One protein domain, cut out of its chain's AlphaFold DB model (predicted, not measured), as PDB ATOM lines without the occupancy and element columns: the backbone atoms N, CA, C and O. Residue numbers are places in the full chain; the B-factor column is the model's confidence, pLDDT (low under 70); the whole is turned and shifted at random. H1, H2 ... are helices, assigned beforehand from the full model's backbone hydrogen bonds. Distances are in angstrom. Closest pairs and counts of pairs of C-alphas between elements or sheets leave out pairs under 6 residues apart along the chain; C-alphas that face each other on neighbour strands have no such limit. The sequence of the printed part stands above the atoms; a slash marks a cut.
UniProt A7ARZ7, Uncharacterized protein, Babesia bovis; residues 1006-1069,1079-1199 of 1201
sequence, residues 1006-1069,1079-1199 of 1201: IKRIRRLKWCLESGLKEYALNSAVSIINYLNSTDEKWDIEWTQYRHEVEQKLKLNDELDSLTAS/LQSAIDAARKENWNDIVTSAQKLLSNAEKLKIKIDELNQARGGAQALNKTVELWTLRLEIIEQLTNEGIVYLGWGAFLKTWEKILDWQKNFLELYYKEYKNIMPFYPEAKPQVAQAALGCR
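This is residues 1006 to 1069 and 1079 to 1199 of the 1201 residues of an uncharacterized protein of Babesia bovis (UniProt A7ARZ7). H1 makes a long rod; H2 and H3, a hairpin, run beside it, H4 crosses its earlier half, and H5 sits apart. The printed part, 185 residues with five named helices, H1 to H5, is all helix. It is only just loose, close to extended: radius of gyration of the C-alphas 23.9 A, spans 90 by 28 by 21 A.

H1, residues 1006 to 1068, H2, 1079 to 1116, and H3, 1121 to 1144, form an up-and-down bundle, each running against the one before. In the H2 and H3 hairpin, C-alphas 1115 and 1127 are closest, 5.2 A. H4, 1153 to 1177, touches H1 at residues 1021 to 1031 alone, C-alphas 1024 and 1173 closest, 6.0 A. H4 has 17 of 21 O i to N i+4 pairs within hydrogen-bond range.

Find C-alpha 1006 at (270.740, 208.374, 207.259); from there H1 runs 89.6 A. H5, residues 1190 to 1197, ends at (275.949, 234.821, 208.424).

Across the cut, C-alphas 1069 and 1079 are 18.7 A apart. In the printed part 37 residues have pLDDT under 70, among them residues 1178 to 1199.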
ATOM      1  N   ILE A1006     270.254 207.713 206.030       80.44
ATOM      2  CA  ILE A1006     270.740 208.374 207.259       80.44
ATOM      3  C   ILE A1006     271.002 209.872 207.035       80.44
ATOM      4  O   ILE A1006     270.571 210.693 207.845       80.44
ATOM      5  N   LYS A1007     271.665 210.261 205.934       80.75
ATOM      6  CA  LYS A1007     271.895 211.686 205.615       80.75
ATOM      7  C   LYS A1007     270.582 212.461 205.460       80.75
ATOM      8  O   LYS A1007     270.516 213.603 205.912       80.75
ATOM      9  N   ARG A1008     269.548 211.873 204.843       80.88
ATOM     10  CA  ARG A1008     268.230 212.513 204.670       80.88
ATOM     11  C   ARG A1008     267.536 212.726 206.017       80.88
ATOM     12  O   ARG A1008     267.132 213.851 206.295       80.88
ATOM     13  N   ILE A1009     267.497 211.702 206.876       83.81
ATOM     14  CA  ILE A1009     266.917 211.800 208.231       83.81
ATOM     15  C   ILE A1009     267.661 212.851 209.069       83.81
ATOM     16  O   ILE A1009     267.023 213.720 209.654       83.81
ATOM     17  N   ARG A1010     269.003 212.850 209.067       86.88
ATOM     18  CA  ARG A1010     269.808 213.852 209.790       86.88
ATOM     19  C   ARG A1010     269.576 215.280 209.298       86.88
ATOM     20  O   ARG A1010     269.468 216.185 210.118       86.88
ATOM     21  N   ARG A1011     269.472 215.495 207.979       84.75
ATOM     22  CA  ARG A1011     269.135 216.811 207.403       84.75
ATOM     23  C   ARG A1011     267.742 217.267 207.833       84.75
ATOM     24  O   ARG A1011     267.592 218.412 208.238       84.75
ATOM     25  N   LEU A1012     266.752 216.375 207.791       85.75
ATOM     26  CA  LEU A1012     265.384 216.688 208.205       85.75
ATOM     27  C   LEU A1012     265.306 217.005 209.707       85.75
ATOM     28  O   LEU A1012     264.756 218.039 210.073       85.75
ATOM     29  N   LYS A1013     265.946 216.187 210.558       88.81
ATOM     30  CA  LYS A1013     266.114 216.457 211.996       88.81
ATOM     31  C   LYS A1013     266.734 217.839 212.228       88.81
ATOM     32  O   LYS A1013     266.179 218.621 212.987       88.81
ATOM     33  N   TRP A1014     267.828 218.166 211.540       87.94
ATOM     34  CA  TRP A1014     268.506 219.459 211.673       87.94
ATOM     35  C   TRP A1014     267.640 220.652 211.236       87.94
ATOM     36  O   TRP A1014     267.671 221.696 211.890       87.94
ATOM     37  N   CYS A1015     266.829 220.509 210.182       83.94
ATOM     38  CA  CYS A1015     265.859 221.532 209.784       83.94
ATOM     39  C   CYS A1015     264.781 221.745 210.862       83.94
ATOM     40  O   CYS A1015     264.468 222.889 211.187       83.94
ATOM     41  N   LEU A1016     264.258 220.664 211.447       86.50
ATOM     42  CA  LEU A1016     263.273 220.715 212.535       86.50
ATOM     43  C   LEU A1016     263.873 221.324 213.817       86.50
ATOM     44  O   LEU A1016     263.273 222.203 214.426       86.50
ATOM     45  N   GLU A1017     265.088 220.932 214.206       86.31
ATOM     46  CA  GLU A1017     265.796 221.527 215.352       86.31
ATOM     47  C   GLU A1017     266.078 223.020 215.138       86.31
ATOM     48  O   GLU A1017     265.903 223.817 216.059       86.31
ATOM     49  N   SER A1018     266.474 223.416 213.923       83.81
ATOM     50  CA  SER A1018     266.676 224.826 213.561       83.81
ATOM     51  C   SER A1018     265.375 225.627 213.650       83.81
ATOM     52  O   SER A1018     265.373 226.717 214.221       83.81
ATOM     53  N   GLY A1019     264.258 225.066 213.175       85.38
ATOM     54  CA  GLY A1019     262.937 225.689 213.276       85.38
ATOM     55  C   GLY A1019     262.467 225.875 214.724       85.38
ATOM     56  O   GLY A1019     261.959 226.942 215.063       85.38
ATOM     57  N   LEU A1020     262.698 224.895 215.607       85.88
ATOM     58  CA  LEU A1020     262.413 225.037 217.044       85.88
ATOM     59  C   LEU A1020     263.287 226.101 217.719       85.88
ATOM     60  O   LEU A1020     262.797 226.834 218.577       85.88
ATOM     61  N   LYS A1021     264.569 226.206 217.343       84.75
ATOM     62  CA  LYS A1021     265.487 227.233 217.866       84.75
ATOM     63  C   LYS A1021     265.060 228.640 217.445       84.75
ATOM     64  O   LYS A1021     265.006 229.533 218.288       84.75
ATOM     65  N   GLU A1022     264.701 228.823 216.175       83.81
ATOM     66  CA  GLU A1022     264.187 230.095 215.656       83.81
ATOM     67  C   GLU A1022     262.833 230.464 216.283       83.81
ATOM     68  O   GLU A1022     262.645 231.610 216.695       83.81
ATOM     69  N   TYR A1023     261.925 229.497 216.451       86.75
ATOM     70  CA  TYR A1023     260.684 229.692 217.204       86.75
ATOM     71  C   TYR A1023     260.968 230.138 218.643       86.75
ATOM     72  O   TYR A1023     260.463 231.174 219.066       86.75
ATOM     73  N   ALA A1024     261.826 229.425 219.380       86.50
ATOM     74  CA  ALA A1024     262.171 229.779 220.755       86.50
ATOM     75  C   ALA A1024     262.770 231.194 220.861       86.50
ATOM     76  O   ALA A1024     262.393 231.941 221.761       86.50
ATOM     77  N   LEU A1025     263.632 231.604 219.925       83.94
ATOM     78  CA  LEU A1025     264.166 232.970 219.864       83.94
ATOM     79  C   LEU A1025     263.066 234.016 219.612       83.94
ATOM     80  O   LEU A1025     262.970 234.996 220.351       83.94
ATOM     81  N   ASN A1026     262.225 233.813 218.597       85.00
ATOM     82  CA  ASN A1026     261.177 234.766 218.223       85.00
ATOM     83  C   ASN A1026     260.080 234.871 219.297       85.00
ATOM     84  O   ASN A1026     259.601 235.969 219.600       85.00
ATOM     85  N   SER A1027     259.722 233.751 219.927       87.88
ATOM     86  CA  SER A1027     258.805 233.710 221.066       87.88
ATOM     87  C   SER A1027     259.404 234.382 222.298       87.88
ATOM     88  O   SER A1027     258.714 235.191 222.906       87.88
ATOM     89  N   ALA A1028     260.681 234.155 222.628       87.00
ATOM     90  CA  ALA A1028     261.356 234.840 223.734       87.00
ATOM     91  C   ALA A1028     261.314 236.373 223.587       87.00
ATOM     92  O   ALA A1028     260.954 237.075 224.530       87.00
ATOM     93  N   VAL A1029     261.610 236.896 222.390       85.12
ATOM     94  CA  VAL A1029     261.508 238.339 222.089       85.12
ATOM     95  C   VAL A1029     260.069 238.834 222.217       85.12
ATOM     96  O   VAL A1029     259.823 239.883 222.809       85.12
ATOM     97  N   SER A1030     259.103 238.067 221.707       87.81
ATOM     98  CA  SER A1030     257.679 238.413 221.794       87.81
ATOM     99  C   SER A1030     257.172 238.432 223.240       87.81
ATOM    100  O   SER A1030     256.379 239.301 223.589       87.81
ATOM    101  N   ILE A1031     257.661 237.522 224.088       90.31
ATOM    102  CA  ILE A1031     257.359 237.468 225.524       90.31
ATOM    103  C   ILE A1031     257.947 238.687 226.238       90.31
ATOM    104  O   ILE A1031     257.209 239.358 226.952       90.31
ATOM    105  N   ILE A1032     259.221 239.033 226.006       87.06
ATOM    106  CA  ILE A1032     259.834 240.245 226.585       87.06
ATOM    107  C   ILE A1032     259.040 241.489 226.179       87.06
ATOM    108  O   ILE A1032     258.641 242.265 227.038       87.06
ATOM    109  N   ASN A1033     258.747 241.657 224.887       86.56
ATOM    110  CA  ASN A1033     258.003 242.818 224.398       86.56
ATOM    111  C   ASN A1033     256.584 242.886 224.985       86.56
ATOM    112  O   ASN A1033     256.126 243.970 225.339       86.56
ATOM    113  N   TYR A1034     255.898 241.746 225.124       91.56
ATOM    114  CA  TYR A1034     254.578 241.680 225.749       91.56
ATOM    115  C   TYR A1034     254.623 242.066 227.232       91.56
ATOM    116  O   TYR A1034     253.841 242.912 227.669       91.56
ATOM    117  N   LEU A1035     255.561 241.496 227.992       91.19
ATOM    118  CA  LEU A1035     255.738 241.791 229.412       91.19
ATOM    119  C   LEU A1035     256.119 243.262 229.633       91.19
ATOM    120  O   LEU A1035     255.450 243.932 230.412       91.19
ATOM    121  N   ASN A1036     257.061 243.800 228.855       86.12
ATOM    122  CA  ASN A1036     257.416 245.222 228.888       86.12
ATOM    123  C   ASN A1036     256.215 246.120 228.532       86.12
ATOM    124  O   ASN A1036     255.965 247.111 229.204       86.12
ATOM    125  N   SER A1037     255.405 245.762 227.524       87.44
ATOM    126  CA  SER A1037     254.182 246.522 227.195       87.44
ATOM    127  C   SER A1037     253.092 246.436 228.271       87.44
ATOM    128  O   SER A1037     252.167 247.243 228.288       87.44
ATOM    129  N   THR A1038     253.192 245.462 229.180       90.88
ATOM    130  CA  THR A1038     252.287 245.334 230.328       90.88
ATOM    131  C   THR A1038     252.815 246.103 231.551       90.88
ATOM    132  O   THR A1038     252.046 246.332 232.484       90.88
ATOM    133  N   ASP A1039     254.076 246.566 231.551       88.25
ATOM    134  CA  ASP A1039     254.653 247.342 232.662       88.25
ATOM    135  C   ASP A1039     253.846 248.621 232.922       88.25
ATOM    136  O   ASP A1039     253.496 248.877 234.069       88.25
ATOM    137  N   GLU A1040     253.427 249.346 231.877       87.56
ATOM    138  CA  GLU A1040     252.575 250.544 232.005       87.56
ATOM    139  C   GLU A1040     251.277 250.255 232.779       87.56
ATOM    140  O   GLU A1040     250.841 251.035 233.626       87.56
ATOM    141  N   LYS A1041     250.662 249.097 232.515       90.38
ATOM    142  CA  LYS A1041     249.431 248.665 233.184       90.38
ATOM    143  C   LYS A1041     249.686 248.290 234.644       90.38
ATOM    144  O   LYS A1041     248.874 248.608 235.510       90.38
ATOM    145  N   TRP A1042     250.804 247.617 234.912       93.06
ATOM    146  CA  TRP A1042     251.244 247.314 236.271       93.06
ATOM    147  C   TRP A1042     251.546 248.594 237.062       93.06
ATOM    148  O   TRP A1042     251.135 248.702 238.213       93.06
ATOM    149  N   ASP A1043     252.211 249.577 236.458       91.69
ATOM    150  CA  ASP A1043     252.587 250.819 237.131       91.69
ATOM    151  C   ASP A1043     251.359 251.658 237.513       91.69
ATOM    152  O   ASP A1043     251.351 252.266 238.585       91.69
ATOM    153  N   ILE A1044     250.289 251.631 236.707       89.06
ATOM    154  CA  ILE A1044     248.989 252.228 237.063       89.06
ATOM    155  C   ILE A1044     248.375 251.510 238.274       89.06
ATOM    156  O   ILE A1044     248.030 252.169 239.254       89.06
ATOM    157  N   GLU A1045     248.279 250.176 238.243       90.81
ATOM    158  CA  GLU A1045     247.741 249.358 239.346       90.81
ATOM    159  C   GLU A1045     248.522 249.593 240.655       90.81
ATOM    160  O   GLU A1045     247.947 249.869 241.708       90.81
ATOM    161  N   TRP A1046     249.854 249.575 240.578       92.88
ATOM    162  CA  TRP A1046     250.757 249.778 241.711       92.88
ATOM    163  C   TRP A1046     250.716 251.208 242.265       92.88
ATOM    164  O   TRP A1046     250.803 251.412 243.480       92.88
ATOM    165  N   THR A1047     250.562 252.208 241.393       90.88
ATOM    166  CA  THR A1047     250.377 253.608 241.804       90.88
ATOM    167  C   THR A1047     249.036 253.798 242.500       90.88
ATOM    168  O   THR A1047     248.982 254.466 243.531       90.88
ATOM    169  N   GLN A1048     247.971 253.174 241.994       88.38
ATOM    170  CA  GLN A1048     246.638 253.260 242.584       88.38
ATOM    171  C   GLN A1048     246.575 252.566 243.954       88.38
ATOM    172  O   GLN A1048     246.093 253.173 244.910       88.38
ATOM    173  N   TYR A1049     247.152 251.366 244.092       89.56
ATOM    174  CA  TYR A1049     247.288 250.677 245.383       89.56
ATOM    175  C   TYR A1049     248.056 251.522 246.412       89.56
ATOM    176  O   TYR A1049     247.607 251.698 247.546       89.56
ATOM    177  N   ARG A1050     249.187 252.126 246.014       88.19
ATOM    178  CA  ARG A1050     249.923 253.062 246.880       88.19
ATOM    179  C   ARG A1050     249.059 254.255 247.282       88.19
ATOM    180  O   ARG A1050     249.044 254.623 248.453       88.19
ATOM    181  N   HIS A1051     248.344 254.847 246.327       88.06
ATOM    182  CA  HIS A1051     247.513 256.019 246.570       88.06
ATOM    183  C   HIS A1051     246.373 255.730 247.553       88.06
ATOM    184  O   HIS A1051     246.092 256.562 248.410       88.06
ATOM    185  N   GLU A1052     245.754 254.550 247.490       84.62
ATOM    186  CA  GLU A1052     244.717 254.143 248.443       84.62
ATOM    187  C   GLU A1052     245.274 254.006 249.872       84.62
ATOM    188  O   GLU A1052     244.675 254.509 250.822       84.62
ATOM    189  N   VAL A1053     246.452 253.393 250.039       85.06
ATOM    190  CA  VAL A1053     247.124 253.298 251.350       85.06
ATOM    191  C   VAL A1053     247.518 254.689 251.870       85.06
ATOM    192  O   VAL A1053     247.311 254.986 253.046       85.06
ATOM    193  N   GLU A1054     248.007 255.582 251.004       83.88
ATOM    194  CA  GLU A1054     248.277 256.986 251.351       83.88
ATOM    195  C   GLU A1054     247.009 257.771 251.725       83.88
ATOM    196  O   GLU A1054     247.057 258.607 252.628       83.88
ATOM    197  N   GLN A1055     245.875 257.531 251.057       83.88
ATOM    198  CA  GLN A1055     244.591 258.143 251.416       83.88
ATOM    199  C   GLN A1055     244.095 257.638 252.772       83.88
ATOM    200  O   GLN A1055     243.678 258.448 253.594       83.88
ATOM    201  N   LYS A1056     244.187 256.328 253.038       80.81
ATOM    202  CA  LYS A1056     243.827 255.732 254.335       80.81
ATOM    203  C   LYS A1056     244.653 256.324 255.486       80.81
ATOM    204  O   LYS A1056     244.090 256.627 256.532       80.81
ATOM    205  N   LEU A1057     245.949 256.566 255.269       77.81
ATOM    206  CA  LEU A1057     246.814 257.276 256.223       77.81
ATOM    207  C   LEU A1057     246.356 258.731 256.446       77.81
ATOM    208  O   LEU A1057     246.105 259.119 257.584       77.81
ATOM    209  N   LYS A1058     246.155 259.511 255.373       77.12
ATOM    210  CA  LYS A1058     245.718 260.922 255.463       77.12
ATOM    211  C   LYS A1058     244.350 261.091 256.124       77.12
ATOM    212  O   LYS A1058     244.174 262.001 256.925       77.12
ATOM    213  N   LEU A1059     243.395 260.211 255.822       67.31
ATOM    214  CA  LEU A1059     242.069 260.211 256.446       67.31
ATOM    215  C   LEU A1059     242.146 259.952 257.954       67.31
ATOM    216  O   LEU A1059     241.342 260.506 258.702       67.31
ATOM    217  N   ASN A1060     243.113 259.150 258.417       66.25
ATOM    218  CA  ASN A1060     243.348 258.981 259.847       66.25
ATOM    219  C   ASN A1060     243.988 260.231 260.471       66.25
ATOM    220  O   ASN A1060     243.524 260.665 261.520       66.25
ATOM    221  N   ASP A1061     244.986 260.845 259.828       66.31
ATOM    222  CA  ASP A1061     245.580 262.109 260.302       66.31
ATOM    223  C   ASP A1061     244.519 263.226 260.410       66.31
ATOM    224  O   ASP A1061     244.471 263.971 261.394       66.31
ATOM    225  N   GLU A1062     243.613 263.316 259.430       64.62
ATOM    226  CA  GLU A1062     242.472 264.237 259.449       64.62
ATOM    227  C   GLU A1062     241.473 263.891 260.564       64.62
ATOM    228  O   GLU A1062     241.062 264.790 261.303       64.62
ATOM    229  N   LEU A1063     241.122 262.614 260.757       61.62
ATOM    230  CA  LEU A1063     240.236 262.158 261.840       61.62
ATOM    231  C   LEU A1063     240.829 262.438 263.230       61.62
ATOM    232  O   LEU A1063     240.123 262.905 264.130       61.62
ATOM    233  N   ASP A1064     242.129 262.207 263.404       61.31
ATOM    234  CA  ASP A1064     242.869 262.528 264.620       61.31
ATOM    235  C   ASP A1064     242.865 264.044 264.862       61.31
ATOM    236  O   ASP A1064     242.513 264.471 265.966       61.31
ATOM    237  N   SER A1065     243.089 264.868 263.829       60.88
ATOM    238  CA  SER A1065     242.978 266.334 263.924       60.88
ATOM    239  C   SER A1065     241.562 266.818 264.286       60.88
ATOM    240  O   SER A1065     241.401 267.695 265.138       60.88
ATOM    241  N   LEU A1066     240.517 266.203 263.722       54.34
ATOM    242  CA  LEU A1066     239.117 266.536 263.997       54.34
ATOM    243  C   LEU A1066     238.738 266.196 265.442       54.34
ATOM    244  O   LEU A1066     238.088 267.003 266.106       54.34
ATOM    245  N   THR A1067     239.208 265.067 265.978       55.47
ATOM    246  CA  THR A1067     239.002 264.735 267.401       55.47
ATOM    247  C   THR A1067     239.889 265.532 268.356       55.47
ATOM    248  O   THR A1067     239.442 265.869 269.444       55.47
ATOM    249  N   ALA A1068     241.110 265.907 267.964       55.81
ATOM    250  CA  ALA A1068     241.975 266.766 268.778       55.81
ATOM    251  C   ALA A1068     241.452 268.211 268.856       55.81
ATOM    252  O   ALA A1068     241.679 268.903 269.845       55.81
ATOM    253  N   SER A1069     240.735 268.664 267.821       49.91
ATOM    254  CA  SER A1069     240.082 269.979 267.779       49.91
ATOM    255  C   SER A1069     238.694 270.017 268.436       49.91
ATOM    256  O   SER A1069     238.111 271.095 268.561       49.91
ATOM    257  N   LEU A1079     229.525 254.736 274.088       67.44
ATOM    258  CA  LEU A1079     229.732 255.260 272.736       67.44
ATOM    259  C   LEU A1079     231.196 255.663 272.526       67.44
ATOM    260  O   LEU A1079     231.775 255.297 271.508       67.44
ATOM    261  N   GLN A1080     231.810 256.336 273.505       71.56
ATOM    262  CA  GLN A1080     233.235 256.673 273.451       71.56
ATOM    263  C   GLN A1080     234.098 255.408 273.340       71.56
ATOM    264  O   GLN A1080     234.911 255.304 272.431       71.56
ATOM    265  N   SER A1081     233.848 254.395 274.178       74.62
ATOM    266  CA  SER A1081     234.578 253.122 274.117       74.62
ATOM    267  C   SER A1081     234.388 252.371 272.793       74.62
ATOM    268  O   SER A1081     235.297 251.649 272.390       74.62
ATOM    269  N   ALA A1082     233.236 252.505 272.128       72.50
ATOM    270  CA  ALA A1082     233.003 251.915 270.810       72.50
ATOM    271  C   ALA A1082     233.743 252.680 269.699       72.50
ATOM    272  O   ALA A1082     234.318 252.056 268.810       72.50
ATOM    273  N   ILE A1083     233.785 254.015 269.778       71.06
ATOM    274  CA  ILE A1083     234.566 254.871 268.872       71.06
ATOM    275  C   ILE A1083     236.066 254.594 269.034       71.06
ATOM    276  O   ILE A1083     236.757 254.399 268.040       71.06
ATOM    277  N   ASP A1084     236.565 254.500 270.268       74.75
ATOM    278  CA  ASP A1084     237.976 254.214 270.553       74.75
ATOM    279  C   ASP A1084     238.375 252.793 270.109       74.75
ATOM    280  O   ASP A1084     239.487 252.583 269.617       74.75
ATOM    281  N   ALA A1085     237.463 251.818 270.224       77.38
ATOM    282  CA  ALA A1085     237.662 250.466 269.702       77.38
ATOM    283  C   ALA A1085     237.723 250.449 268.166       77.38
ATOM    284  O   ALA A1085     238.699 249.946 267.614       77.38
ATOM    285  N   ALA A1086     236.750 251.066 267.486       73.31
ATOM    286  CA  ALA A1086     236.719 251.166 266.025       73.31
ATOM    287  C   ALA A1086     237.911 251.967 265.467       73.31
ATOM    288  O   ALA A1086     238.468 251.620 264.430       73.31
ATOM    289  N   ARG A1087     238.369 253.005 266.181       72.50
ATOM    290  CA  ARG A1087     239.600 253.742 265.857       72.50
ATOM    291  C   ARG A1087     240.828 252.842 265.937       72.50
ATOM    292  O   ARG A1087     241.663 252.866 265.041       72.50
ATOM    293  N   LYS A1088     240.943 252.044 267.002       78.62
ATOM    294  CA  LYS A1088     242.058 251.109 267.189       78.62
ATOM    295  C   LYS A1088     242.054 249.997 266.136       78.62
ATOM    296  O   LYS A1088     243.123 249.597 265.688       78.62
ATOM    297  N   GLU A1089     240.877 249.517 265.749       79.44
ATOM    298  CA  GLU A1089     240.677 248.552 264.663       79.44
ATOM    299  C   GLU A1089     241.118 249.147 263.316       79.44
ATOM    300  O   GLU A1089     242.075 248.648 262.725       79.44
ATOM    301  N   ASN A1090     240.565 250.302 262.924       76.62
ATOM    302  CA  ASN A1090     240.972 251.034 261.718       76.62
ATOM    303  C   ASN A1090     242.484 251.318 261.683       76.62
ATOM    304  O   ASN A1090     243.127 251.120 260.655       76.62
ATOM    305  N   TRP A1091     243.083 251.753 262.797       76.81
ATOM    306  CA  TRP A1091     244.523 252.016 262.861       76.81
ATOM    307  C   TRP A1091     245.360 250.747 262.649       76.81
ATOM    308  O   TRP A1091     246.351 250.779 261.920       76.81
ATOM    309  N   ASN A1092     244.953 249.613 263.230       81.75
ATOM    310  CA  ASN A1092     245.632 248.334 263.009       81.75
ATOM    311  C   ASN A1092     245.541 247.887 261.541       81.75
ATOM    312  O   ASN A1092     246.538 247.408 260.992       81.75
ATOM    313  N   ASP A1093     244.396 248.085 260.885       81.19
ATOM    314  CA  ASP A1093     244.202 247.760 259.467       81.19
ATOM    315  C   ASP A1093     245.051 248.654 258.549       81.19
ATOM    316  O   ASP A1093     245.691 248.166 257.606       81.19
ATOM    317  N   ILE A1094     245.135 249.953 258.855       80.88
ATOM    318  CA  ILE A1094     245.987 250.920 258.145       80.88
ATOM    319  C   ILE A1094     247.465 250.549 258.294       80.88
ATOM    320  O   ILE A1094     248.182 250.461 257.294       80.88
ATOM    321  N   VAL A1095     247.924 250.264 259.518       81.19
ATOM    322  CA  VAL A1095     249.305 249.829 259.789       81.19
ATOM    323  C   VAL A1095     249.617 248.514 259.071       81.19
ATOM    324  O   VAL A1095     250.680 248.389 258.462       81.19
ATOM    325  N   THR A1096     248.686 247.557 259.065       86.94
ATOM    326  CA  THR A1096     248.840 246.276 258.356       86.94
ATOM    327  C   THR A1096     248.946 246.483 256.842       86.94
ATOM    328  O   THR A1096     249.826 245.909 256.197       86.94
ATOM    329  N   SER A1097     248.111 247.352 256.267       83.81
ATOM    330  CA  SER A1097     248.153 247.708 254.841       83.81
ATOM    331  C   SER A1097     249.465 248.408 254.460       83.81
ATOM    332  O   SER A1097     250.078 248.067 253.448       83.81
ATOM    333  N   ALA A1098     249.950 249.330 255.297       84.00
ATOM    334  CA  ALA A1098     251.222 250.021 255.089       84.00
ATOM    335  C   ALA A1098     252.434 249.073 255.187       84.00
ATOM    336  O   ALA A1098     253.352 249.155 254.370       84.00
ATOM    337  N   GLN A1099     252.428 248.128 256.134       87.81
ATOM    338  CA  GLN A1099     253.470 247.099 256.254       87.81
ATOM    339  C   GLN A1099     253.488 246.144 255.049       87.81
ATOM    340  O   GLN A1099     254.566 245.828 254.541       87.81
ATOM    341  N   LYS A1100     252.315 245.726 254.545       88.44
ATOM    342  CA  LYS A1100     252.199 244.935 253.306       88.44
ATOM    343  C   LYS A1100     252.768 245.685 252.100       88.44
ATOM    344  O   LYS A1100     253.594 245.125 251.377       88.44
ATOM    345  N   LEU A1101     252.389 246.954 251.919       88.88
ATOM    346  CA  LEU A1101     252.890 247.812 250.841       88.88
ATOM    347  C   LEU A1101     254.422 247.933 250.881       88.88
ATOM    348  O   LEU A1101     255.069 247.747 249.851       88.88
ATOM    349  N   LEU A1102     255.006 248.183 252.060       88.19
ATOM    350  CA  LEU A1102     256.462 248.250 252.246       88.19
ATOM    351  C   LEU A1102     257.149 246.919 251.909       88.19
ATOM    352  O   LEU A1102     258.082 246.904 251.107       88.19
ATOM    353  N   SER A1103     256.656 245.794 252.441       92.19
ATOM    354  CA  SER A1103     257.233 244.470 252.164       92.19
ATOM    355  C   SER A1103     257.183 244.113 250.675       92.19
ATOM    356  O   SER A1103     258.152 243.597 250.117       92.19
ATOM    357  N   ASN A1104     256.074 244.422 250.000       91.69
ATOM    358  CA  ASN A1104     255.931 244.170 248.569       91.69
ATOM    359  C   ASN A1104     256.809 245.119 247.732       91.69
ATOM    360  O   ASN A1104     257.427 244.669 246.766       91.69
ATOM    361  N   ALA A1105     256.970 246.384 248.139       90.19
ATOM    362  CA  ALA A1105     257.898 247.324 247.507       90.19
ATOM    363  C   ALA A1105     259.368 246.869 247.609       90.19
ATOM    364  O   ALA A1105     260.107 246.964 246.628       90.19
ATOM    365  N   GLU A1106     259.791 246.334 248.759       92.12
ATOM    366  CA  GLU A1106     261.141 245.784 248.946       92.12
ATOM    367  C   GLU A1106     261.396 244.565 248.051       92.12
ATOM    368  O   GLU A1106     262.406 244.526 247.343       92.12
ATOM    369  N   LYS A1107     260.464 243.601 248.007       92.56
ATOM    370  CA  LYS A1107     260.566 242.420 247.124       92.56
ATOM    371  C   LYS A1107     260.654 242.813 245.647       92.56
ATOM    372  O   LYS A1107     261.498 242.288 244.920       92.56
ATOM    373  N   LEU A1108     259.809 243.752 245.206       91.56
ATOM    374  CA  LEU A1108     259.816 244.264 243.833       91.56
ATOM    375  C   LEU A1108     261.146 244.941 243.502       91.56
ATOM    376  O   LEU A1108     261.721 244.664 242.451       91.56
ATOM    377  N   LYS A1109     261.670 245.774 244.409       92.12
ATOM    378  CA  LYS A1109     262.972 246.426 244.234       92.12
ATOM    379  C   LYS A1109     264.096 245.403 244.069       92.12
ATOM    380  O   LYS A1109     264.866 245.522 243.123       92.12
ATOM    381  N   ILE A1110     264.144 244.368 244.913       92.81
ATOM    382  CA  ILE A1110     265.131 243.280 244.797       92.81
ATOM    383  C   ILE A1110     265.044 242.613 243.416       92.81
ATOM    384  O   ILE A1110     266.071 242.419 242.770       92.81
ATOM    385  N   LYS A1111     263.838 242.310 242.916       90.81
ATOM    386  CA  LYS A1111     263.671 241.680 241.592       90.81
ATOM    387  C   LYS A1111     264.004 242.601 240.418       90.81
ATOM    388  O   LYS A1111     264.554 242.125 239.426       90.81
ATOM    389  N   ILE A1112     263.747 243.901 240.535       90.19
ATOM    390  CA  ILE A1112     264.183 244.907 239.555       90.19
ATOM    391  C   ILE A1112     265.716 245.024 239.556       90.19
ATOM    392  O   ILE A1112     266.329 245.030 238.490       90.19
ATOM    393  N   ASP A1113     266.355 245.033 240.727       89.50
ATOM    394  CA  ASP A1113     267.817 245.069 240.848       89.50
ATOM    395  C   ASP A1113     268.470 243.777 240.311       89.50
ATOM    396  O   ASP A1113     269.494 243.853 239.631       89.50
ATOM    397  N   GLU A1114     267.868 242.600 240.528       90.06
ATOM    398  CA  GLU A1114     268.290 241.332 239.904       90.06
ATOM    399  C   GLU A1114     268.175 241.365 238.367       90.06
ATOM    400  O   GLU A1114     269.070 240.873 237.675       90.06
ATOM    401  N   LEU A1115     267.096 241.944 237.824       87.88
ATOM    402  CA  LEU A1115     266.889 242.100 236.380       87.88
ATOM    403  C   LEU A1115     267.915 243.064 235.768       87.88
ATOM    404  O   LEU A1115     268.541 242.734 234.762       87.88
ATOM    405  N   ASN A1116     268.164 244.205 236.413       85.62
ATOM    406  CA  ASN A1116     269.173 245.183 235.993       85.62
ATOM    407  C   ASN A1116     270.607 244.621 236.027       85.62
ATOM    408  O   ASN A1116     271.482 245.093 235.300       85.62
ATOM    409  N   GLN A1117     270.866 243.602 236.850       85.75
ATOM    410  CA  GLN A1117     272.153 242.904 236.918       85.75
ATOM    411  C   GLN A1117     272.299 241.764 235.890       85.75
ATOM    412  O   GLN A1117     273.408 241.249 235.714       85.75
ATOM    413  N   ALA A1118     271.229 241.365 235.192       81.56
ATOM    414  CA  ALA A1118     271.233 240.229 234.271       81.56
ATOM    415  C   ALA A1118     272.037 240.514 232.985       81.56
ATOM    416  O   ALA A1118     271.627 241.278 232.109       81.56
ATOM    417  N   ARG A1119     273.190 239.853 232.821       61.38
ATOM    418  CA  ARG A1119     274.110 240.086 231.692       61.38
ATOM    419  C   ARG A1119     273.840 239.139 230.517       61.38
ATOM    420  O   ARG A1119     274.611 238.217 230.270       61.38
ATOM    421  N   GLY A1120     272.777 239.405 229.758       64.50
ATOM    422  CA  GLY A1120     272.500 238.747 228.469       64.50
ATOM    423  C   GLY A1120     271.040 238.336 228.286       64.50
ATOM    424  O   GLY A1120     270.311 238.167 229.264       64.50
ATOM    425  N   GLY A1121     270.610 238.152 227.032       68.19
ATOM    426  CA  GLY A1121     269.186 238.009 226.679       68.19
ATOM    427  C   GLY A1121     268.454 236.876 227.410       68.19
ATOM    428  O   GLY A1121     267.356 237.076 227.920       68.19
ATOM    429  N   ALA A1122     269.091 235.709 227.550       72.94
ATOM    430  CA  ALA A1122     268.486 234.567 228.235       72.94
ATOM    431  C   ALA A1122     268.417 234.720 229.766       72.94
ATOM    432  O   ALA A1122     267.497 234.202 230.396       72.94
ATOM    433  N   GLN A1123     269.350 235.448 230.390       79.94
ATOM    434  CA  GLN A1123     269.242 235.779 231.817       79.94
ATOM    435  C   GLN A1123     268.182 236.856 232.055       79.94
ATOM    436  O   GLN A1123     267.378 236.706 232.972       79.94
ATOM    437  N   ALA A1124     268.140 237.882 231.198       82.50
ATOM    438  CA  ALA A1124     267.136 238.937 231.253       82.50
ATOM    439  C   ALA A1124     265.718 238.355 231.160       82.50
ATOM    440  O   ALA A1124     264.932 238.580 232.069       82.50
ATOM    441  N   LEU A1125     265.427 237.509 230.160       85.50
ATOM    442  CA  LEU A1125     264.116 236.861 230.007       85.50
ATOM    443  C   LEU A1125     263.648 236.153 231.287       85.50
ATOM    444  O   LEU A1125     262.528 236.382 231.737       85.50
ATOM    445  N   ASN A1126     264.492 235.307 231.886       86.75
ATOM    446  CA  ASN A1126     264.097 234.578 233.092       86.75
ATOM    447  C   ASN A1126     263.883 235.521 234.283       86.75
ATOM    448  O   ASN A1126     262.962 235.303 235.061       86.75
ATOM    449  N   LYS A1127     264.672 236.597 234.402       89.06
ATOM    450  CA  LYS A1127     264.474 237.620 235.439       89.06
ATOM    451  C   LYS A1127     263.240 238.490 235.206       89.06
ATOM    452  O   LYS A1127     262.568 238.825 236.176       89.06
ATOM    453  N   THR A1128     262.874 238.772 233.958       89.81
ATOM    454  CA  THR A1128     261.600 239.419 233.613       89.81
ATOM    455  C   THR A1128     260.421 238.520 233.989       89.81
ATOM    456  O   THR A1128     259.462 239.005 234.583       89.81
ATOM    457  N   VAL A1129     260.500 237.210 233.723       90.44
ATOM    458  CA  VAL A1129     259.467 236.250 234.147       90.44
ATOM    459  C   VAL A1129     259.405 236.143 235.676       90.44
ATOM    460  O   VAL A1129     258.322 236.269 236.226       90.44
ATOM    461  N   GLU A1130     260.532 236.027 236.390       90.75
ATOM    462  CA  GLU A1130     260.550 236.038 237.868       90.75
ATOM    463  C   GLU A1130     259.925 237.314 238.469       90.75
ATOM    464  O   GLU A1130     259.177 237.232 239.444       90.75
ATOM    465  N   LEU A1131     260.209 238.491 237.894       93.25
ATOM    466  CA  LEU A1131     259.605 239.764 238.307       93.25
ATOM    467  C   LEU A1131     258.085 239.763 238.086       93.25
ATOM    468  O   LEU A1131     257.333 240.205 238.955       93.25
ATOM    469  N   TRP A1132     257.624 239.256 236.942       94.12
ATOM    470  CA  TRP A1132     256.199 239.182 236.625       94.12
ATOM    471  C   TRP A1132     255.440 238.123 237.432       94.12
ATOM    472  O   TRP A1132     254.283 238.367 237.772       94.12
ATOM    473  N   THR A1133     256.086 237.026 237.842       93.56
ATOM    474  CA  THR A1133     255.525 236.081 238.825       93.56
ATOM    475  C   THR A1133     255.226 236.794 240.145       93.56
ATOM    476  O   THR A1133     254.098 236.743 240.622       93.56
ATOM    477  N   LEU A1134     256.194 237.542 240.692       93.38
ATOM    478  CA  LEU A1134     256.006 238.305 241.934       93.38
ATOM    479  C   LEU A1134     254.903 239.373 241.803       93.38
ATOM    480  O   LEU A1134     254.110 239.566 242.721       93.38
ATOM    481  N   ARG A1135     254.828 240.070 240.663       93.88
ATOM    482  CA  ARG A1135     253.746 241.034 240.395       93.88
ATOM    483  C   ARG A1135     252.372 240.365 240.377       93.88
ATOM    484  O   ARG A1135     251.419 240.941 240.891       93.88
ATOM    485  N   LEU A1136     252.270 239.153 239.833       92.19
ATOM    486  CA  LEU A1136     251.028 238.381 239.838       92.19
ATOM    487  C   LEU A1136     250.634 237.880 241.227       92.19
ATOM    488  O   LEU A1136     249.457 237.976 241.557       92.19
ATOM    489  N   GLU A1137     251.583 237.447 242.060       92.06
ATOM    490  CA  GLU A1137     251.310 237.136 243.476       92.06
ATOM    491  C   GLU A1137     250.709 238.350 244.208       92.06
ATOM    492  O   GLU A1137     249.786 238.205 245.011       92.06
ATOM    493  N   ILE A1138     251.195 239.561 243.905       91.44
ATOM    494  CA  ILE A1138     250.647 240.811 244.452       91.44
ATOM    495  C   ILE A1138     249.252 241.098 243.871       91.44
ATOM    496  O   ILE A1138     248.346 241.416 244.634       91.44
ATOM    497  N   ILE A1139     249.035 240.948 242.559       90.62
ATOM    498  CA  ILE A1139     247.705 241.125 241.937       90.62
ATOM    499  C   ILE A1139     246.691 240.139 242.530       90.62
ATOM    500  O   ILE A1139     245.561 240.530 242.806       90.62
ATOM    501  N   GLU A1140     247.068 238.883 242.764       88.38
ATOM    502  CA  GLU A1140     246.199 237.871 243.374       88.38
ATOM    503  C   GLU A1140     245.860 238.226 244.831       88.38
ATOM    504  O   GLU A1140     244.690 238.184 245.213       88.38
ATOM    505  N   GLN A1141     246.843 238.672 245.625       87.00
ATOM    506  CA  GLN A1141     246.607 239.201 246.978       87.00
ATOM    507  C   GLN A1141     245.616 240.373 246.961       87.00
ATOM    508  O   GLN A1141     244.613 240.331 247.668       87.00
ATOM    509  N   LEU A1142     245.840 241.374 246.103       85.44
ATOM    510  CA  LEU A1142     244.938 242.520 245.957       85.44
ATOM    511  C   LEU A1142     243.555 242.106 245.429       85.44
ATOM    512  O   LEU A1142     242.554 242.698 245.820       85.44
ATOM    513  N   THR A1143     243.467 241.079 244.576       85.06
ATOM    514  CA  THR A1143     242.186 240.552 244.070       85.06
ATOM    515  C   THR A1143     241.376 239.942 245.209       85.06
ATOM    516  O   THR A1143     240.188 240.229 245.338       85.06
ATOM    517  N   ASN A1144     242.026 239.150 246.066       84.56
ATOM    518  CA  ASN A1144     241.411 238.538 247.244       84.56
ATOM    519  C   ASN A1144     240.997 239.578 248.302       84.56
ATOM    520  O   ASN A1144     240.029 239.361 249.025       84.56
ATOM    521  N   GLU A1145     241.695 240.716 248.368       80.06
ATOM    522  CA  GLU A1145     241.342 241.864 249.218       80.06
ATOM    523  C   GLU A1145     240.290 242.799 248.579       80.06
ATOM    524  O   GLU A1145     239.785 243.696 249.250       80.06
ATOM    525  N   GLY A1146     239.914 242.589 247.309       79.75
ATOM    526  CA  GLY A1146     238.946 243.425 246.581       79.75
ATOM    527  C   GLY A1146     239.497 244.772 246.085       79.75
ATOM    528  O   GLY A1146     238.719 245.664 245.760       79.75
ATOM    529  N   ILE A1147     240.825 244.912 246.027       78.88
ATOM    530  CA  ILE A1147     241.576 246.160 245.789       78.88
ATOM    531  C   ILE A1147     242.109 246.259 244.337       78.88
ATOM    532  O   ILE A1147     242.812 247.198 243.987       78.88
ATOM    533  N   VAL A1148     241.778 245.322 243.442       80.94
ATOM    534  CA  VAL A1148     242.221 245.395 242.031       80.94
ATOM    535  C   VAL A1148     241.338 246.317 241.192       80.94
ATOM    536  O   VAL A1148     240.120 246.149 241.115       80.94
ATOM    537  N   TYR A1149     241.983 247.254 240.500       75.31
ATOM    538  CA  TYR A1149     241.365 248.314 239.710       75.31
ATOM    539  C   TYR A1149     241.293 247.998 238.210       75.31
ATOM    540  O   TYR A1149     240.397 248.499 237.526       75.31
ATOM    541  N   LEU A1150     242.208 247.182 237.667       84.06
ATOM    542  CA  LEU A1150     242.260 246.861 236.234       84.06
ATOM    543  C   LEU A1150     241.911 245.392 235.942       84.06
ATOM    544  O   LEU A1150     242.235 244.470 236.680       84.06
ATOM    545  N   GLY A1151     241.289 245.133 234.788       83.75
ATOM    546  CA  GLY A1151     240.939 243.768 234.379       83.75
ATOM    547  C   GLY A1151     242.160 242.946 233.944       83.75
ATOM    548  O   GLY A1151     242.630 243.093 232.813       83.75
ATOM    549  N   TRP A1152     242.675 242.054 234.797       87.88
ATOM    550  CA  TRP A1152     243.854 241.211 234.502       87.88
ATOM    551  C   TRP A1152     243.556 239.890 233.763       87.88
ATOM    552  O   TRP A1152     244.478 239.243 233.273       87.88
ATOM    553  N   GLY A1153     242.287 239.511 233.572       84.94
ATOM    554  CA  GLY A1153     241.903 238.199 233.013       84.94
ATOM    555  C   GLY A1153     242.457 237.853 231.616       84.94
ATOM    556  O   GLY A1153     242.710 236.683 231.330       84.94
ATOM    557  N   ALA A1154     242.689 238.841 230.744       84.31
ATOM    558  CA  ALA A1154     243.326 238.612 229.439       84.31
ATOM    559  C   ALA A1154     244.848 238.385 229.547       84.31
ATOM    560  O   ALA A1154     245.424 237.628 228.761       84.31
ATOM    561  N   PHE A1155     245.489 239.008 230.542       90.00
ATOM    562  CA  PHE A1155     246.903 238.802 230.841       90.00
ATOM    563  C   PHE A1155     247.128 237.411 231.436       90.00
ATOM    564  O   PHE A1155     247.965 236.680 230.924       90.00
ATOM    565  N   LEU A1156     246.308 236.987 232.407       87.88
ATOM    566  CA  LEU A1156     246.400 235.661 233.039       87.88
ATOM    567  C   LEU A1156     246.351 234.503 232.019       87.88
ATOM    568  O   LEU A1156     247.225 233.643 232.019       87.88
ATOM    569  N   LYS A1157     245.423 234.544 231.053       86.88
ATOM    570  CA  LYS A1157     245.343 233.558 229.947       86.88
ATOM    571  C   LYS A1157     246.552 233.559 229.004       86.88
ATOM    572  O   LYS A1157     246.770 232.601 228.262       86.88
ATOM    573  N   THR A1158     247.293 234.663 228.954       88.44
ATOM    574  CA  THR A1158     248.545 234.760 228.190       88.44
ATOM    575  C   THR A1158     249.718 234.292 229.050       88.44
ATOM    576  O   THR A1158     250.609 233.616 228.548       88.44
ATOM    577  N   TRP A1159     249.679 234.571 230.354       92.62
ATOM    578  CA  TRP A1159     250.663 234.152 231.341       92.62
ATOM    579  C   TRP A1159     250.773 232.630 231.468       92.62
ATOM    580  O   TRP A1159     251.883 232.108 231.431       92.62
ATOM    581  N   GLU A1160     249.652 231.902 231.492       88.88
ATOM    582  CA  GLU A1160     249.637 230.427 231.435       88.88
ATOM    583  C   GLU A1160     250.482 229.897 230.260       88.88
ATOM    584  O   GLU A1160     251.334 229.025 230.433       88.88
ATOM    585  N   LYS A1161     250.344 230.510 229.077       88.44
ATOM    586  CA  LYS A1161     251.122 230.155 227.877       88.44
ATOM    587  C   LYS A1161     252.594 230.555 227.975       88.44
ATOM    588  O   LYS A1161     253.436 229.898 227.369       88.44
ATOM    589  N   ILE A1162     252.917 231.620 228.711       90.75
ATOM    590  CA  ILE A1162     254.301 232.030 228.990       90.75
ATOM    591  C   ILE A1162     254.971 231.012 229.921       90.75
ATOM    592  O   ILE A1162     256.115 230.641 229.667       90.75
ATOM    593  N   LEU A1163     254.260 230.503 230.933       89.00
ATOM    594  CA  LEU A1163     254.751 229.444 231.822       89.00
ATOM    595  C   LEU A1163     254.932 228.109 231.083       89.00
ATOM    596  O   LEU A1163     255.978 227.470 231.220       89.00
ATOM    597  N   ASP A1164     253.976 227.712 230.239       86.88
ATOM    598  CA  ASP A1164     254.126 226.531 229.376       86.88
ATOM    599  C   ASP A1164     255.290 226.692 228.390       86.88
ATOM    600  O   ASP A1164     256.075 225.760 228.188       86.88
ATOM    601  N   TRP A1165     255.469 227.881 227.810       89.50
ATOM    602  CA  TRP A1165     256.632 228.168 226.974       89.50
ATOM    603  C   TRP A1165     257.937 228.072 227.781       89.50
ATOM    604  O   TRP A1165     258.893 227.437 227.332       89.50
ATOM    605  N   GLN A1166     257.970 228.631 228.995       87.38
ATOM    606  CA  GLN A1166     259.133 228.605 229.883       87.38
ATOM    607  C   GLN A1166     259.529 227.164 230.226       87.38
ATOM    608  O   GLN A1166     260.697 226.799 230.113       87.38
ATOM    609  N   LYS A1167     258.560 226.313 230.574       86.81
ATOM    610  CA  LYS A1167     258.793 224.906 230.923       86.81
ATOM    611  C   LYS A1167     259.440 224.101 229.789       86.81
ATOM    612  O   LYS A1167     260.252 223.223 230.071       86.81
ATOM    613  N   ASN A1168     259.094 224.386 228.532       82.69
ATOM    614  CA  ASN A1168     259.427 223.515 227.398       82.69
ATOM    615  C   ASN A1168     260.495 224.085 226.447       82.69
ATOM    616  O   ASN A1168     261.232 223.320 225.828       82.69
ATOM    617  N   PHE A1169     260.633 225.413 226.350       85.44
ATOM    618  CA  PHE A1169     261.552 226.069 225.411       85.44
ATOM    619  C   PHE A1169     262.671 226.877 226.080       85.44
ATOM    620  O   PHE A1169     263.673 227.159 225.418       85.44
ATOM    621  N   LEU A1170     262.584 227.194 227.380       83.69
ATOM    622  CA  LEU A1170     263.628 227.965 228.067       83.69
ATOM    623  C   LEU A1170     264.978 227.234 228.090       83.69
ATOM    624  O   LEU A1170     266.011 227.875 227.925       83.69
ATOM    625  N   GLU A1171     265.008 225.906 228.251       83.38
ATOM    626  CA  GLU A1171     266.274 225.153 228.237       83.38
ATOM    627  C   GLU A1171     266.915 225.140 226.835       83.38
ATOM    628  O   GLU A1171     268.129 225.309 226.707       83.38
ATOM    629  N   LEU A1172     266.102 225.001 225.779       81.38
ATOM    630  CA  LEU A1172     266.549 225.104 224.384       81.38
ATOM    631  C   LEU A1172     267.124 226.503 224.109       81.38
ATOM    632  O   LEU A1172     268.221 226.636 223.567       81.38
ATOM    633  N   TYR A1173     266.406 227.538 224.555       82.44
ATOM    634  CA  TYR A1173     266.811 228.932 224.439       82.44
ATOM    635  C   TYR A1173     268.108 229.216 225.216       82.44
ATOM    636  O   TYR A1173     269.043 229.801 224.670       82.44
ATOM    637  N   TYR A1174     268.233 228.729 226.454       81.06
ATOM    638  CA  TYR A1174     269.462 228.863 227.238       81.06
ATOM    639  C   TYR A1174     270.650 228.149 226.606       81.06
ATOM    640  O   TYR A1174     271.738 228.716 226.613       81.06
ATOM    641  N   LYS A1175     270.488 226.924 226.089       80.38
ATOM    642  CA  LYS A1175     271.598 226.164 225.490       80.38
ATOM    643  C   LYS A1175     272.200 226.891 224.291       80.38
ATOM    644  O   LYS A1175     273.422 226.964 224.189       80.38
ATOM    645  N   GLU A1176     271.359 227.461 223.433       75.44
ATOM    646  CA  GLU A1176     271.809 228.088 222.187       75.44
ATOM    647  C   GLU A1176     272.211 229.567 222.363       75.44
ATOM    648  O   GLU A1176     273.193 230.020 221.773       75.44
ATOM    649  N   TYR A1177     271.493 230.322 223.205       73.00
ATOM    650  CA  TYR A1177     271.600 231.788 223.287       73.00
ATOM    651  C   TYR A1177     272.260 232.315 224.576       73.00
ATOM    652  O   TYR A1177     272.321 233.529 224.773       73.00
ATOM    653  N   LYS A1178     272.821 231.439 225.434       65.12
ATOM    654  CA  LYS A1178     273.424 231.789 226.746       65.12
ATOM    655  C   LYS A1178     274.363 232.998 226.737       65.12
ATOM    656  O   LYS A1178     274.401 233.749 227.704       65.12
ATOM    657  N   ASN A1179     275.142 233.132 225.662       58.25
ATOM    658  CA  ASN A1179     276.267 234.059 225.558       58.25
ATOM    659  C   ASN A1179     276.022 235.200 224.553       58.25
ATOM    660  O   ASN A1179     276.962 235.924 224.225       58.25
ATOM    661  N   ILE A1180     274.801 235.355 224.025       59.12
ATOM    662  CA  ILE A1180     274.488 236.467 223.119       59.12
ATOM    663  C   ILE A1180     274.118 237.699 223.959       59.12
ATOM    664  O   ILE A1180     273.183 237.674 224.766       59.12
ATOM    665  N   MET A1181     274.914 238.762 223.800       44.56
ATOM    666  CA  MET A1181     274.736 240.046 224.488       44.56
ATOM    667  C   MET A1181     273.369 240.685 224.168       44.56
ATOM    668  O   MET A1181     272.744 240.326 223.170       44.56
ATOM    669  N   PRO A1182     272.855 241.561 225.052       47.97
ATOM    670  CA  PRO A1182     271.423 241.808 225.167       47.97
ATOM    671  C   PRO A1182     270.817 242.546 223.970       47.97
ATOM    672  O   PRO A1182     271.467 243.346 223.298       47.97
ATOM    673  N   PHE A1183     269.520 242.307 223.777       49.19
ATOM    674  CA  PHE A1183     268.666 243.109 222.912       49.19
ATOM    675  C   PHE A1183     268.657 244.565 223.391       49.19
ATOM    676  O   PHE A1183     268.049 244.882 224.410       49.19
ATOM    677  N   TYR A1184     269.285 245.457 222.625       41.19
ATOM    678  CA  TYR A1184     268.888 246.862 222.631       41.19
ATOM    679  C   TYR A1184     267.554 246.982 221.878       41.19
ATOM    680  O   TYR A1184     267.466 246.458 220.763       41.19
ATOM    681  N   PRO A1185     266.538 247.682 222.418       40.03
ATOM    682  CA  PRO A1185     265.220 247.798 221.781       40.03
ATOM    683  C   PRO A1185     265.239 248.526 220.423       40.03
ATOM    684  O   PRO A1185     264.271 248.450 219.673       40.03
ATOM    685  N   GLU A1186     266.347 249.185 220.067       38.47
ATOM    686  CA  GLU A1186     266.535 249.893 218.792       38.47
ATOM    687  C   GLU A1186     267.279 249.062 217.723       38.47
ATOM    688  O   GLU A1186     267.327 249.437 216.546       38.47
ATOM    689  N   ALA A1187     267.854 247.908 218.085       33.31
ATOM    690  CA  ALA A1187     268.610 247.072 217.157       33.31
ATOM    691  C   ALA A1187     267.675 246.197 216.300       33.31
ATOM    692  O   ALA A1187     267.236 245.125 216.715       33.31
ATOM    693  N   LYS A1188     267.399 246.636 215.061       38.38
ATOM    694  CA  LYS A1188     266.625 245.861 214.069       38.38
ATOM    695  C   LYS A1188     267.190 244.428 213.889       38.38
ATOM    696  O   LYS A1188     268.412 244.257 213.929       38.38
ATOM    697  N   PRO A1189     266.348 243.415 213.571       39.00
ATOM    698  CA  PRO A1189     266.729 241.987 213.535       39.00
ATOM    699  C   PRO A1189     267.916 241.596 212.627       39.00
ATOM    700  O   PRO A1189     268.428 240.479 212.703       39.00
ATOM    701  N   GLN A1190     268.380 242.508 211.772       41.22
ATOM    702  CA  GLN A1190     269.490 242.311 210.841       41.22
ATOM    703  C   GLN A1190     270.834 242.031 211.539       41.22
ATOM    704  O   GLN A1190     271.671 241.334 210.970       41.22
ATOM    705  N   VAL A1191     271.046 242.502 212.776       35.34
ATOM    706  CA  VAL A1191     272.302 242.247 213.518       35.34
ATOM    707  C   VAL A1191     272.420 240.774 213.941       35.34
ATOM    708  O   VAL A1191     273.498 240.189 213.840       35.34
ATOM    709  N   ALA A1192     271.310 240.137 214.326       38.91
ATOM    710  CA  ALA A1192     271.282 238.704 214.633       38.91
ATOM    711  C   ALA A1192     271.512 237.846 213.374       38.91
ATOM    712  O   ALA A1192     272.264 236.871 213.413       38.91
ATOM    713  N   GLN A1193     270.940 238.249 212.232       41.28
ATOM    714  CA  GLN A1193     271.203 237.604 210.941       41.28
ATOM    715  C   GLN A1193     272.659 237.776 210.479       41.28
ATOM    716  O   GLN A1193     273.235 236.830 209.947       41.28
ATOM    717  N   ALA A1194     273.290 238.928 210.727       33.66
ATOM    718  CA  ALA A1194     274.707 239.137 210.427       33.66
ATOM    719  C   ALA A1194     275.623 238.235 211.277       33.66
ATOM    720  O   ALA A1194     276.571 237.652 210.751       33.66
ATOM    721  N   ALA A1195     275.313 238.047 212.565       32.22
ATOM    722  CA  ALA A1195     276.063 237.146 213.445       32.22
ATOM    723  C   ALA A1195     275.936 235.660 213.049       32.22
ATOM    724  O   ALA A1195     276.891 234.899 213.208       32.22
ATOM    725  N   LEU A1196     274.784 235.250 212.502       39.97
ATOM    726  CA  LEU A1196     274.583 233.916 211.923       39.97
ATOM    727  C   LEU A1196     275.285 233.767 210.563       39.97
ATOM    728  O   LEU A1196     275.926 232.746 210.317       39.97
ATOM    729  N   GLY A1197     275.244 234.795 209.711       35.47
ATOM    730  CA  GLY A1197     275.949 234.821 208.424       35.47
ATOM    731  C   GLY A1197     277.469 234.700 208.571       35.47
ATOM    732  O   GLY A1197     278.085 233.891 207.885       35.47
ATOM    733  N   CYS A1198     278.068 235.413 209.529       29.98
ATOM    734  CA  CYS A1198     279.507 235.357 209.824       29.98
ATOM    735  C   CYS A1198     279.974 234.079 210.557       29.98
ATOM    736  O   CYS A1198     281.139 234.000 210.940       29.98
ATOM    737  N   ARG A1199     279.086 233.103 210.791       32.75
ATOM    738  CA  ARG A1199     279.419 231.748 211.283       32.75
ATOM    739  C   ARG A1199     279.086 230.634 210.285       32.75
ATOM    740  O   ARG A1199     279.382 229.474 210.560       32.75
TER     741      ARG A1199